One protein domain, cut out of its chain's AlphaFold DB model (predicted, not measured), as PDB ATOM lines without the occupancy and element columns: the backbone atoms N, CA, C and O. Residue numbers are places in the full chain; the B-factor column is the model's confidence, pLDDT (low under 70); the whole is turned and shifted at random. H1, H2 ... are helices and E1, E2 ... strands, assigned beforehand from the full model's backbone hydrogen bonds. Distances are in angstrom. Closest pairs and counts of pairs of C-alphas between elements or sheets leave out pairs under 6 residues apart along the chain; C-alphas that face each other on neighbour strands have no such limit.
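This is residues 44 to 118 of the 272 residues of an uncharacterized protein of Gracilibacter sp. BRH_c7a (UniProt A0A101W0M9). A three-stranded sheet, E3 - E2 - E6, lies towards one end, and its edge strand E3 runs on through a sharp turn into a second small sheet, the hairpin E4 and E5. H1 packs on E4 towards the other end, E1 lies by E5, and residues 61 to 66 stick out. The 75 printed residues include, in order, E1 H1 E2 E3 E4 E5 E6; both sheets are antiparallel. The class is mixed, with under half of the residues in named elements. The whole is compact, radius of gyration of the C-alphas 12.4 A, spanning 35 by 24 by 22 A.

E1 is residues 48 to 50, beginning at C-alpha 48 (158.509, 124.367, 150.586). H1 is residues 66 to 74, 11.8 A long. E2, residues 77 to 82, measures 16.6 A, and E3, residues 85 to 91, 18.0 A. E4 is residues 93 to 97, 11.9 A; E5 is residues 103 to 106, 9.6 A. E6, residues 115 to 117, ends at C-alpha 117 (154.009, 116.353, 143.701).

E1 pairs with no named strand; its closest C-alphas to E5 are Ile 48 and Gln 104, 5.6 A. E1 and E6 are near each other. H1 and E4 come closest at the C-alphas of Val 71 and Ile 94, 6.3 A; every O i to N i+4 pair of H1 is within hydrogen-bond range. The hairpin E2 and E3 has N 80 and O 88 at 2.8 A. E2 and E6 have N 79 and O 117 at 2.8 A. E3 runs on into E4 at 86 degrees. E4 and E5 have N 93 and O 106 at 2.9 A.

The farthest C-alphas, Asn 64 and Gln 85, are 36.6 A apart. The printed part has no cut; the link E1 to H1 is long. Residues 51 to 71 and 95 to 103 have pLDDT under 70.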
ATOM      1  N   LEU A  44     155.780 119.115 147.934       79.94
ATOM      2  CA  LEU A  44     156.006 120.499 148.332       79.94
ATOM      3  C   LEU A  44     154.679 121.136 148.738       79.94
ATOM      4  O   LEU A  44     153.679 120.912 148.064       79.94
ATOM      5  N   PHE A  45     154.700 121.991 149.756       79.06
ATOM      6  CA  PHE A  45     153.588 122.871 150.121       79.06
ATOM      7  C   PHE A  45     154.002 124.323 149.880       79.06
ATOM      8  O   PHE A  45     154.993 124.776 150.452       79.06
ATOM      9  N   HIS A  46     153.324 125.029 148.971       77.62
ATOM     10  CA  HIS A  46     153.729 126.359 148.485       77.62
ATOM     11  C   HIS A  46     155.233 126.468 148.141       77.62
ATOM     12  O   HIS A  46     155.895 127.475 148.403       77.62
ATOM     13  N   GLY A  47     155.799 125.401 147.569       76.25
ATOM     14  CA  GLY A  47     157.196 125.352 147.118       76.25
ATOM     15  C   GLY A  47     158.203 125.033 148.218       76.25
ATOM     16  O   GLY A  47     159.405 124.982 147.946       76.25
ATOM     17  N   ILE A  48     157.720 124.795 149.437       74.56
ATOM     18  CA  ILE A  48     158.509 124.367 150.586       74.56
ATOM     19  C   ILE A  48     158.502 122.838 150.626       74.56
ATOM     20  O   ILE A  48     157.428 122.237 150.626       74.56
ATOM     21  N   PRO A  49     159.676 122.190 150.655       73.06
ATOM     22  CA  PRO A  49     159.772 120.746 150.778       73.06
ATOM     23  C   PRO A  49     159.042 120.169 151.985       73.06
ATOM     24  O   PRO A  49     159.332 120.538 153.120       73.06
ATOM     25  N   LEU A  50     158.178 119.192 151.725       71.75
ATOM     26  CA  LEU A  50     157.644 118.286 152.731       71.75
ATOM     27  C   LEU A  50     158.473 117.001 152.696       71.75
ATOM     28  O   LEU A  50     158.601 116.363 151.644       71.75
ATOM     29  N   ASP A  51     159.051 116.600 153.827       64.06
ATOM     30  CA  ASP A  51     159.601 115.252 153.936       64.06
ATOM     31  C   ASP A  51     158.521 114.302 154.456       64.06
ATOM     32  O   ASP A  51     158.260 114.196 155.647       64.06
ATOM     33  N   VAL A  52     157.892 113.567 153.542       57.56
ATOM     34  CA  VAL A  52     156.864 112.568 153.880       57.56
ATOM     35  C   VAL A  52     157.392 111.427 154.765       57.56
ATOM     36  O   VAL A  52     156.608 110.724 155.405       57.56
ATOM     37  N   LYS A  53     158.717 111.216 154.819       56.59
ATOM     38  CA  LYS A  53     159.346 110.228 155.711       56.59
ATOM     39  C   LYS A  53     159.743 110.823 157.060       56.59
ATOM     40  O   LYS A  53     159.804 110.068 158.029       56.59
ATOM     41  N   ASP A  54     160.004 112.127 157.118       55.22
ATOM     42  CA  ASP A  54     160.362 112.858 158.333       55.22
ATOM     43  C   ASP A  54     159.262 113.866 158.702       55.22
ATOM     44  O   ASP A  54     159.270 115.034 158.314       55.22
ATOM     45  N   ARG A  55     158.286 113.360 159.461       50.62
ATOM     46  CA  ARG A  55     157.040 114.040 159.860       50.62
ATOM     47  C   ARG A  55     157.259 115.218 160.820       50.62
ATOM     48  O   ARG A  55     156.341 116.008 161.036       50.62
ATOM     49  N   ASP A  56     158.471 115.349 161.357       47.12
ATOM     50  CA  ASP A  56     158.916 116.438 162.224       47.12
ATOM     51  C   ASP A  56     159.965 117.282 161.497       47.12
ATOM     52  O   ASP A  56     161.062 117.502 162.014       47.12
ATOM     53  N   THR A  57     159.655 117.749 160.280       45.75
ATOM     54  CA  THR A  57     160.616 118.528 159.490       45.75
ATOM     55  C   THR A  57     160.898 119.896 160.137       45.75
ATOM     56  O   THR A  57     160.382 120.935 159.733       45.75
ATOM     57  N   ASN A  58     161.789 119.928 161.123       42.75
ATOM     58  CA  ASN A  58     162.513 121.126 161.503       42.75
ATOM     59  C   ASN A  58     163.640 121.287 160.485       42.75
ATOM     60  O   ASN A  58     164.708 120.695 160.615       42.75
ATOM     61  N   ILE A  59     163.406 122.103 159.455       49.22
ATOM     62  CA  ILE A  59     164.386 122.436 158.405       49.22
ATOM     63  C   ILE A  59     165.463 123.395 158.974       49.22
ATOM     64  O   ILE A  59     165.864 124.363 158.335       49.22
ATOM     65  N   PHE A  60     165.910 123.177 160.214       44.91
ATOM     66  CA  PHE A  60     166.826 124.055 160.946       44.91
ATOM     67  C   PHE A  60     168.236 123.475 161.106       44.91
ATOM     68  O   PHE A  60     169.151 124.217 161.458       44.91
ATOM     69  N   GLU A  61     168.465 122.195 160.806       42.84
ATOM     70  CA  GLU A  61     169.760 121.561 161.073       42.84
ATOM     71  C   GLU A  61     170.395 120.988 159.796       42.84
ATOM     72  O   GLU A  61     170.117 119.869 159.385       42.84
ATOM     73  N   GLU A  62     171.233 121.801 159.136       45.59
ATOM     74  CA  GLU A  62     172.643 121.491 158.806       45.59
ATOM     75  C   GLU A  62     173.197 122.238 157.567       45.59
ATOM     76  O   GLU A  62     172.506 122.628 156.620       45.59
ATOM     77  N   GLU A  63     174.507 122.499 157.610       49.97
ATOM     78  CA  GLU A  63     175.246 123.405 156.731       49.97
ATOM     79  C   GLU A  63     175.878 122.746 155.480       49.97
ATOM     80  O   GLU A  63     176.425 121.647 155.491       49.97
ATOM     81  N   ASN A  64     175.906 123.546 154.405       47.44
ATOM     82  CA  ASN A  64     176.883 123.617 153.305       47.44
ATOM     83  C   ASN A  64     177.077 122.444 152.316       47.44
ATOM     84  O   ASN A  64     177.406 122.740 151.169       47.44
ATOM     85  N   ASN A  65     176.800 121.176 152.645       48.53
ATOM     86  CA  ASN A  65     176.872 120.059 151.666       48.53
ATOM     87  C   ASN A  65     175.514 119.631 151.075       48.53
ATOM     88  O   ASN A  65     175.457 118.801 150.169       48.53
ATOM     89  N   LEU A  66     174.418 120.221 151.554       56.59
ATOM     90  CA  LEU A  66     173.055 119.853 151.165       56.59
ATOM     91  C   LEU A  66     172.635 120.385 149.791       56.59
ATOM     92  O   LEU A  66     171.788 119.781 149.151       56.59
ATOM     93  N   LYS A  67     173.213 121.489 149.295       59.28
ATOM     94  CA  LYS A  67     172.677 122.148 148.091       59.28
ATOM     95  C   LYS A  67     172.696 121.238 146.860       59.28
ATOM     96  O   LYS A  67     171.682 121.144 146.187       59.28
ATOM     97  N   GLU A  68     173.802 120.556 146.574       61.69
ATOM     98  CA  GLU A  68     173.889 119.673 145.397       61.69
ATOM     99  C   GLU A  68     172.984 118.438 145.526       61.69
ATOM    100  O   GLU A  68     172.305 118.087 144.565       61.69
ATOM    101  N   GLN A  69     172.902 117.836 146.718       61.94
ATOM    102  CA  GLN A  69     172.017 116.692 146.985       61.94
ATOM    103  C   GLN A  69     170.532 117.075 146.878       61.94
ATOM    104  O   GLN A  69     169.720 116.317 146.348       61.94
ATOM    105  N   MET A  70     170.184 118.280 147.334       64.62
ATOM    106  CA  MET A  70     168.831 118.825 147.246       64.62
ATOM    107  C   MET A  70     168.487 119.218 145.804       64.62
ATOM    108  O   MET A  70     167.404 118.878 145.345       64.62
ATOM    109  N   VAL A  71     169.395 119.856 145.052       69.75
ATOM    110  CA  VAL A  71     169.154 120.230 143.642       69.75
ATOM    111  C   VAL A  71     168.739 119.011 142.826       69.75
ATOM    112  O   VAL A  71     167.696 119.052 142.184       69.75
ATOM    113  N   SER A  72     169.465 117.894 142.930       71.12
ATOM    114  CA  SER A  72     169.087 116.670 142.210       71.12
ATOM    115  C   SER A  72     167.748 116.070 142.644       71.12
ATOM    116  O   SER A  72     167.118 115.378 141.853       71.12
ATOM    117  N   LYS A  73     167.319 116.301 143.892       74.25
ATOM    118  CA  LYS A  73     166.045 115.794 144.418       74.25
ATOM    119  C   LYS A  73     164.864 116.660 143.974       74.25
ATOM    120  O   LYS A  73     163.812 116.112 143.672       74.25
ATOM    121  N   TYR A  74     165.030 117.985 143.950       76.81
ATOM    122  CA  TYR A  74     163.922 118.923 143.748       76.81
ATOM    123  C   TYR A  74     163.864 119.569 142.357       76.81
ATOM    124  O   TYR A  74     162.839 120.168 142.038       76.81
ATOM    125  N   GLU A  75     164.904 119.455 141.525       82.94
ATOM    126  CA  GLU A  75     164.857 119.835 140.105       82.94
ATOM    127  C   GLU A  75     164.221 118.703 139.281       82.94
ATOM    128  O   GLU A  75     164.898 117.893 138.650       82.94
ATOM    129  N   THR A  76     162.895 118.610 139.351       84.31
ATOM    130  CA  THR A  76     162.092 117.569 138.696       84.31
ATOM    131  C   THR A  76     160.765 118.140 138.189       84.31
ATOM    132  O   THR A  76     160.436 119.298 138.469       84.31
ATOM    133  N   ASP A  77     160.032 117.352 137.405       88.75
ATOM    134  CA  ASP A  77     158.669 117.676 136.992       88.75
ATOM    135  C   ASP A  77     157.719 117.452 138.171       88.75
ATOM    136  O   ASP A  77     157.778 116.425 138.848       88.75
ATOM    137  N   TYR A  78     156.839 118.417 138.406       88.19
ATOM    138  CA  TYR A  78     155.798 118.340 139.417       88.19
ATOM    139  C   TYR A  78     154.421 118.512 138.800       88.19
ATOM    140  O   TYR A  78     154.217 119.293 137.872       88.19
ATOM    141  N   TYR A  79     153.466 117.840 139.413       88.38
ATOM    142  CA  TYR A  79     152.039 118.015 139.229       88.38
ATOM    143  C   TYR A  79     151.564 118.987 140.311       88.38
ATOM    144  O   TYR A  79     151.776 118.737 141.497       88.38
ATOM    145  N   LEU A  80     151.017 120.132 139.902       87.25
ATOM    146  CA  LEU A  80     150.590 121.213 140.792       87.25
ATOM    147  C   LEU A  80     149.101 121.087 141.091       87.25
ATOM    148  O   LEU A  80     148.300 121.001 140.160       87.25
ATOM    149  N   TYR A  81     148.741 121.150 142.367       83.06
ATOM    150  CA  TYR A  81     147.380 121.003 142.858       83.06
ATOM    151  C   TYR A  81     146.953 122.225 143.677       83.06
ATOM    152  O   TYR A  81     147.763 122.859 144.358       83.06
ATOM    153  N   SER A  82     145.672 122.567 143.583       79.69
ATOM    154  CA  SER A  82     144.994 123.465 144.519       79.69
ATOM    155  C   SER A  82     143.536 123.070 144.616       79.69
ATOM    156  O   SER A  82     142.932 122.656 143.622       79.69
ATOM    157  N   ASN A  83     142.968 123.216 145.809       72.56
ATOM    158  CA  ASN A  83     141.616 122.801 146.133       72.56
ATOM    159  C   ASN A  83     141.372 121.357 145.671       72.56
ATOM    160  O   ASN A  83     140.317 121.059 145.107       72.56
ATOM    161  N   GLN A  84     142.366 120.481 145.873       71.62
ATOM    162  CA  GLN A  84     142.309 119.065 145.500       71.62
ATOM    163  C   GLN A  84     142.178 118.803 143.988       71.62
ATOM    164  O   GLN A  84     141.777 117.718 143.572       71.62
ATOM    165  N   GLN A  85     142.488 119.781 143.135       78.25
ATOM    166  CA  GLN A  85     142.417 119.640 141.681       78.25
ATOM    167  C   GLN A  85     143.784 119.835 141.044       78.25
ATOM    168  O   GLN A  85     144.497 120.783 141.368       78.25
ATOM    169  N   LEU A  86     144.124 118.961 140.091       85.75
ATOM    170  CA  LEU A  86     145.300 119.142 139.246       85.75
ATOM    171  C   LEU A  86     145.130 120.415 138.409       85.75
ATOM    172  O   LEU A  86     144.211 120.521 137.595       85.75
ATOM    173  N   ILE A  87     146.051 121.353 138.580       88.62
ATOM    174  CA  ILE A  87     146.091 122.611 137.839       88.62
ATOM    175  C   ILE A  87     146.950 122.452 136.586       88.62
ATOM    176  O   ILE A  87     146.527 122.840 135.497       88.62
ATOM    177  N   GLN A  88     148.166 121.909 136.729       89.06
ATOM    178  CA  GLN A  88     149.123 121.750 135.627       89.06
ATOM    179  C   GLN A  88     150.353 120.908 135.999       89.06
ATOM    180  O   GLN A  88     150.621 120.661 137.170       89.06
ATOM    181  N   GLU A  89     151.156 120.569 134.990       90.44
ATOM    182  CA  GLU A  89     152.518 120.041 135.129       90.44
ATOM    183  C   GLU A  89     153.557 121.170 135.003       90.44
ATOM    184  O   GLU A  89     153.386 122.086 134.193       90.44
ATOM    185  N   SER A  90     154.631 121.132 135.797       89.25
ATOM    186  CA  SER A  90     155.664 122.172 135.802       89.25
ATOM    187  C   SER A  90     157.009 121.700 136.362       89.25
ATOM    188  O   SER A  90     157.054 120.972 137.347       89.25
ATOM    189  N   VAL A  91     158.121 122.178 135.790       87.69
ATOM    190  CA  VAL A  91     159.479 121.903 136.295       87.69
ATOM    191  C   VAL A  91     159.798 122.839 137.461       87.69
ATOM    192  O   VAL A  91     159.875 124.056 137.267       87.69
ATOM    193  N   GLY A  92     160.054 122.288 138.645       84.38
ATOM    194  CA  GLY A  92     160.523 123.061 139.798       84.38
ATOM    195  C   GLY A  92     162.027 123.343 139.728       84.38
ATOM    196  O   GLY A  92     162.803 122.488 139.301       84.38
ATOM    197  N   LYS A  93     162.470 124.533 140.152       83.38
ATOM    198  CA  LYS A  93     163.897 124.895 140.254       83.38
ATOM    199  C   LYS A  93     164.234 125.489 141.616       83.38
ATOM    200  O   LYS A  93     163.555 126.399 142.086       83.38
ATOM    201  N   ILE A  94     165.326 125.027 142.228       76.62
ATOM    202  CA  ILE A  94     165.854 125.640 143.456       76.62
ATOM    203  C   ILE A  94     166.610 126.920 143.086       76.62
ATOM    204  O   ILE A  94     167.737 126.858 142.588       76.62
ATOM    205  N   GLU A  95     166.028 128.084 143.366       69.56
ATOM    206  CA  GLU A  95     166.645 129.371 143.012       69.56
ATOM    207  C   GLU A  95     167.215 130.129 144.219       69.56
ATOM    208  O   GLU A  95     168.206 130.850 144.070       69.56
ATOM    209  N   GLN A  96     166.680 129.932 145.433       65.81
ATOM    210  CA  GLN A  96     167.129 130.685 146.606       65.81
ATOM    211  C   GLN A  96     166.877 129.969 147.943       65.81
ATOM    212  O   GLN A  96     165.976 129.142 148.074       65.81
ATOM    213  N   ARG A  97     167.661 130.349 148.963       56.41
ATOM    214  CA  ARG A  97     167.188 130.312 150.353       56.41
ATOM    215  C   ARG A  97     166.297 131.542 150.561       56.41
ATOM    216  O   ARG A  97     166.762 132.661 150.320       56.41
ATOM    217  N   GLY A  98     165.036 131.326 150.925       54.56
ATOM    218  CA  GLY A  98     164.097 132.389 151.284       54.56
ATOM    219  C   GLY A  98     164.583 133.196 152.495       54.56
ATOM    220  O   GLY A  98     165.611 132.872 153.093       54.56
ATOM    221  N   LEU A  99     163.851 134.258 152.849       42.94
ATOM    222  CA  LEU A  99     164.188 135.136 153.982       42.94
ATOM    223  C   LEU A  99     164.284 134.380 155.321       42.94
ATOM    224  O   LEU A  99     165.084 134.771 156.166       42.94
ATOM    225  N   ASP A 100     163.580 133.253 155.444       50.88
ATOM    226  CA  ASP A 100     163.417 132.505 156.695       50.88
ATOM    227  C   ASP A 100     164.178 131.161 156.696       50.88
ATOM    228  O   ASP A 100     163.739 130.178 157.274       50.88
ATOM    229  N   TYR A 101     165.332 131.088 156.019       51.25
ATOM    230  CA  TYR A 101     166.225 129.908 155.971       51.25
ATOM    231  C   TYR A 101     165.700 128.656 155.237       51.25
ATOM    232  O   TYR A 101     166.441 127.679 155.102       51.25
ATOM    233  N   TYR A 102     164.505 128.700 154.645       60.69
ATOM    234  CA  TYR A 102     163.947 127.605 153.841       60.69
ATOM    235  C   TYR A 102     164.439 127.601 152.387       60.69
ATOM    236  O   TYR A 102     164.695 128.650 151.790       60.69
ATOM    237  N   TRP A 103     164.556 126.413 151.786       65.94
ATOM    238  CA  TRP A 103     164.756 126.279 150.341       65.94
ATOM    239  C   TRP A 103     163.420 126.452 149.630       65.94
ATOM    240  O   TRP A 103     162.501 125.675 149.868       65.94
ATOM    241  N   GLN A 104     163.336 127.447 148.750       73.81
ATOM    242  CA  GLN A 104     162.151 127.672 147.935       73.81
ATOM    243  C   GLN A 104     162.377 127.102 146.536       73.81
ATOM    244  O   GLN A 104     163.373 127.421 145.871       73.81
ATOM    245  N   VAL A 105     161.447 126.255 146.098       76.44
ATOM    246  CA  VAL A 105     161.368 125.793 144.714       76.44
ATOM    247  C   VAL A 105     160.450 126.744 143.954       76.44
ATOM    248  O   VAL A 105     159.264 126.855 144.261       76.44
ATOM    249  N   ASN A 106     161.006 127.438 142.964       79.12
ATOM    250  CA  ASN A 106     160.233 128.286 142.068       79.12
ATOM    251  C   ASN A 106     159.764 127.478 140.863       79.12
ATOM    252  O   ASN A 106     160.509 126.664 140.308       79.12
ATOM    253  N   PHE A 107     158.540 127.760 140.436       83.00
ATOM    254  CA  PHE A 107     157.943 127.188 139.241       83.00
ATOM    255  C   PHE A 107     157.868 128.248 138.136       83.00
ATOM    256  O   PHE A 107     157.700 129.433 138.428       83.00
ATOM    257  N   PRO A 108     158.010 127.870 136.856       81.81
ATOM    258  CA  PRO A 108     157.823 128.794 135.750       81.81
ATOM    259  C   PRO A 108     156.380 129.321 135.702       81.81
ATOM    260  O   PRO A 108     155.434 128.552 135.548       81.81
ATOM    261  N   GLY A 109     156.241 130.649 135.754       78.38
ATOM    262  CA  GLY A 109     154.960 131.358 135.671       78.38
ATOM    263  C   GLY A 109     154.392 131.770 137.033       78.38
ATOM    264  O   GLY A 109     154.911 131.404 138.080       78.38
ATOM    265  N   GLU A 110     153.321 132.561 137.009       72.56
ATOM    266  CA  GLU A 110     152.579 132.987 138.205       72.56
ATOM    267  C   GLU A 110     151.423 132.008 138.466       72.56
ATOM    268  O   GLU A 110     150.257 132.355 138.291       72.56
ATOM    269  N   ILE A 111     151.742 130.749 138.789       72.88
ATOM    270  CA  ILE A 111     150.724 129.763 139.176       72.88
ATOM    271  C   ILE A 111     150.594 129.746 140.692       72.88
ATOM    272  O   ILE A 111     151.562 129.484 141.404       72.88
ATOM    273  N   GLU A 112     149.380 129.999 141.167       78.88
ATOM    274  CA  GLU A 112     148.989 129.796 142.556       78.88
ATOM    275  C   GLU A 112     148.625 128.313 142.737       78.88
ATOM    276  O   GLU A 112     147.738 127.798 142.057       78.88
ATOM    277  N   TYR A 113     149.375 127.610 143.583       79.00
ATOM    278  CA  TYR A 113     149.159 126.206 143.935       79.00
ATOM    279  C   TYR A 113     149.387 126.033 145.436       79.00
ATOM    280  O   TYR A 113     150.126 126.809 146.052       79.00
ATOM    281  N   GLU A 114     148.773 125.006 146.007       79.75
ATOM    282  CA  GLU A 114     148.904 124.655 147.421       79.75
ATOM    283  C   GLU A 114     149.908 123.512 147.579       79.75
ATOM    284  O   GLU A 114     150.888 123.657 148.313       79.75
ATOM    285  N   VAL A 115     149.761 122.438 146.794       81.25
ATOM    286  CA  VAL A 115     150.650 121.269 146.825       81.25
ATOM    287  C   VAL A 115     151.267 120.979 145.452       81.25
ATOM    288  O   VAL A 115     150.634 121.143 144.412       81.25
ATOM    289  N   ALA A 116     152.530 120.547 145.433       84.00
ATOM    290  CA  ALA A 116     153.215 120.066 144.235       84.00
ATOM    291  C   ALA A 116     153.838 118.690 144.480       84.00
ATOM    292  O   ALA A 116     154.503 118.477 145.495       84.00
ATOM    293  N   LEU A 117     153.653 117.765 143.539       85.12
ATOM    294  CA  LEU A 117     154.009 116.353 143.701       85.12
ATOM    295  C   LEU A 117     154.850 115.884 142.526       85.12
ATOM    296  O   LEU A 117     154.482 116.115 141.381       85.12
ATOM    297  N   SER A 118     155.964 115.201 142.783       85.44
ATOM    298  CA  SER A 118     156.863 114.731 141.717       85.44
ATOM    299  C   SER A 118     156.325 113.533 140.924       85.44
ATOM    300  O   SER A 118     157.044 112.943 140.121       85.44
TER     301      SER A 118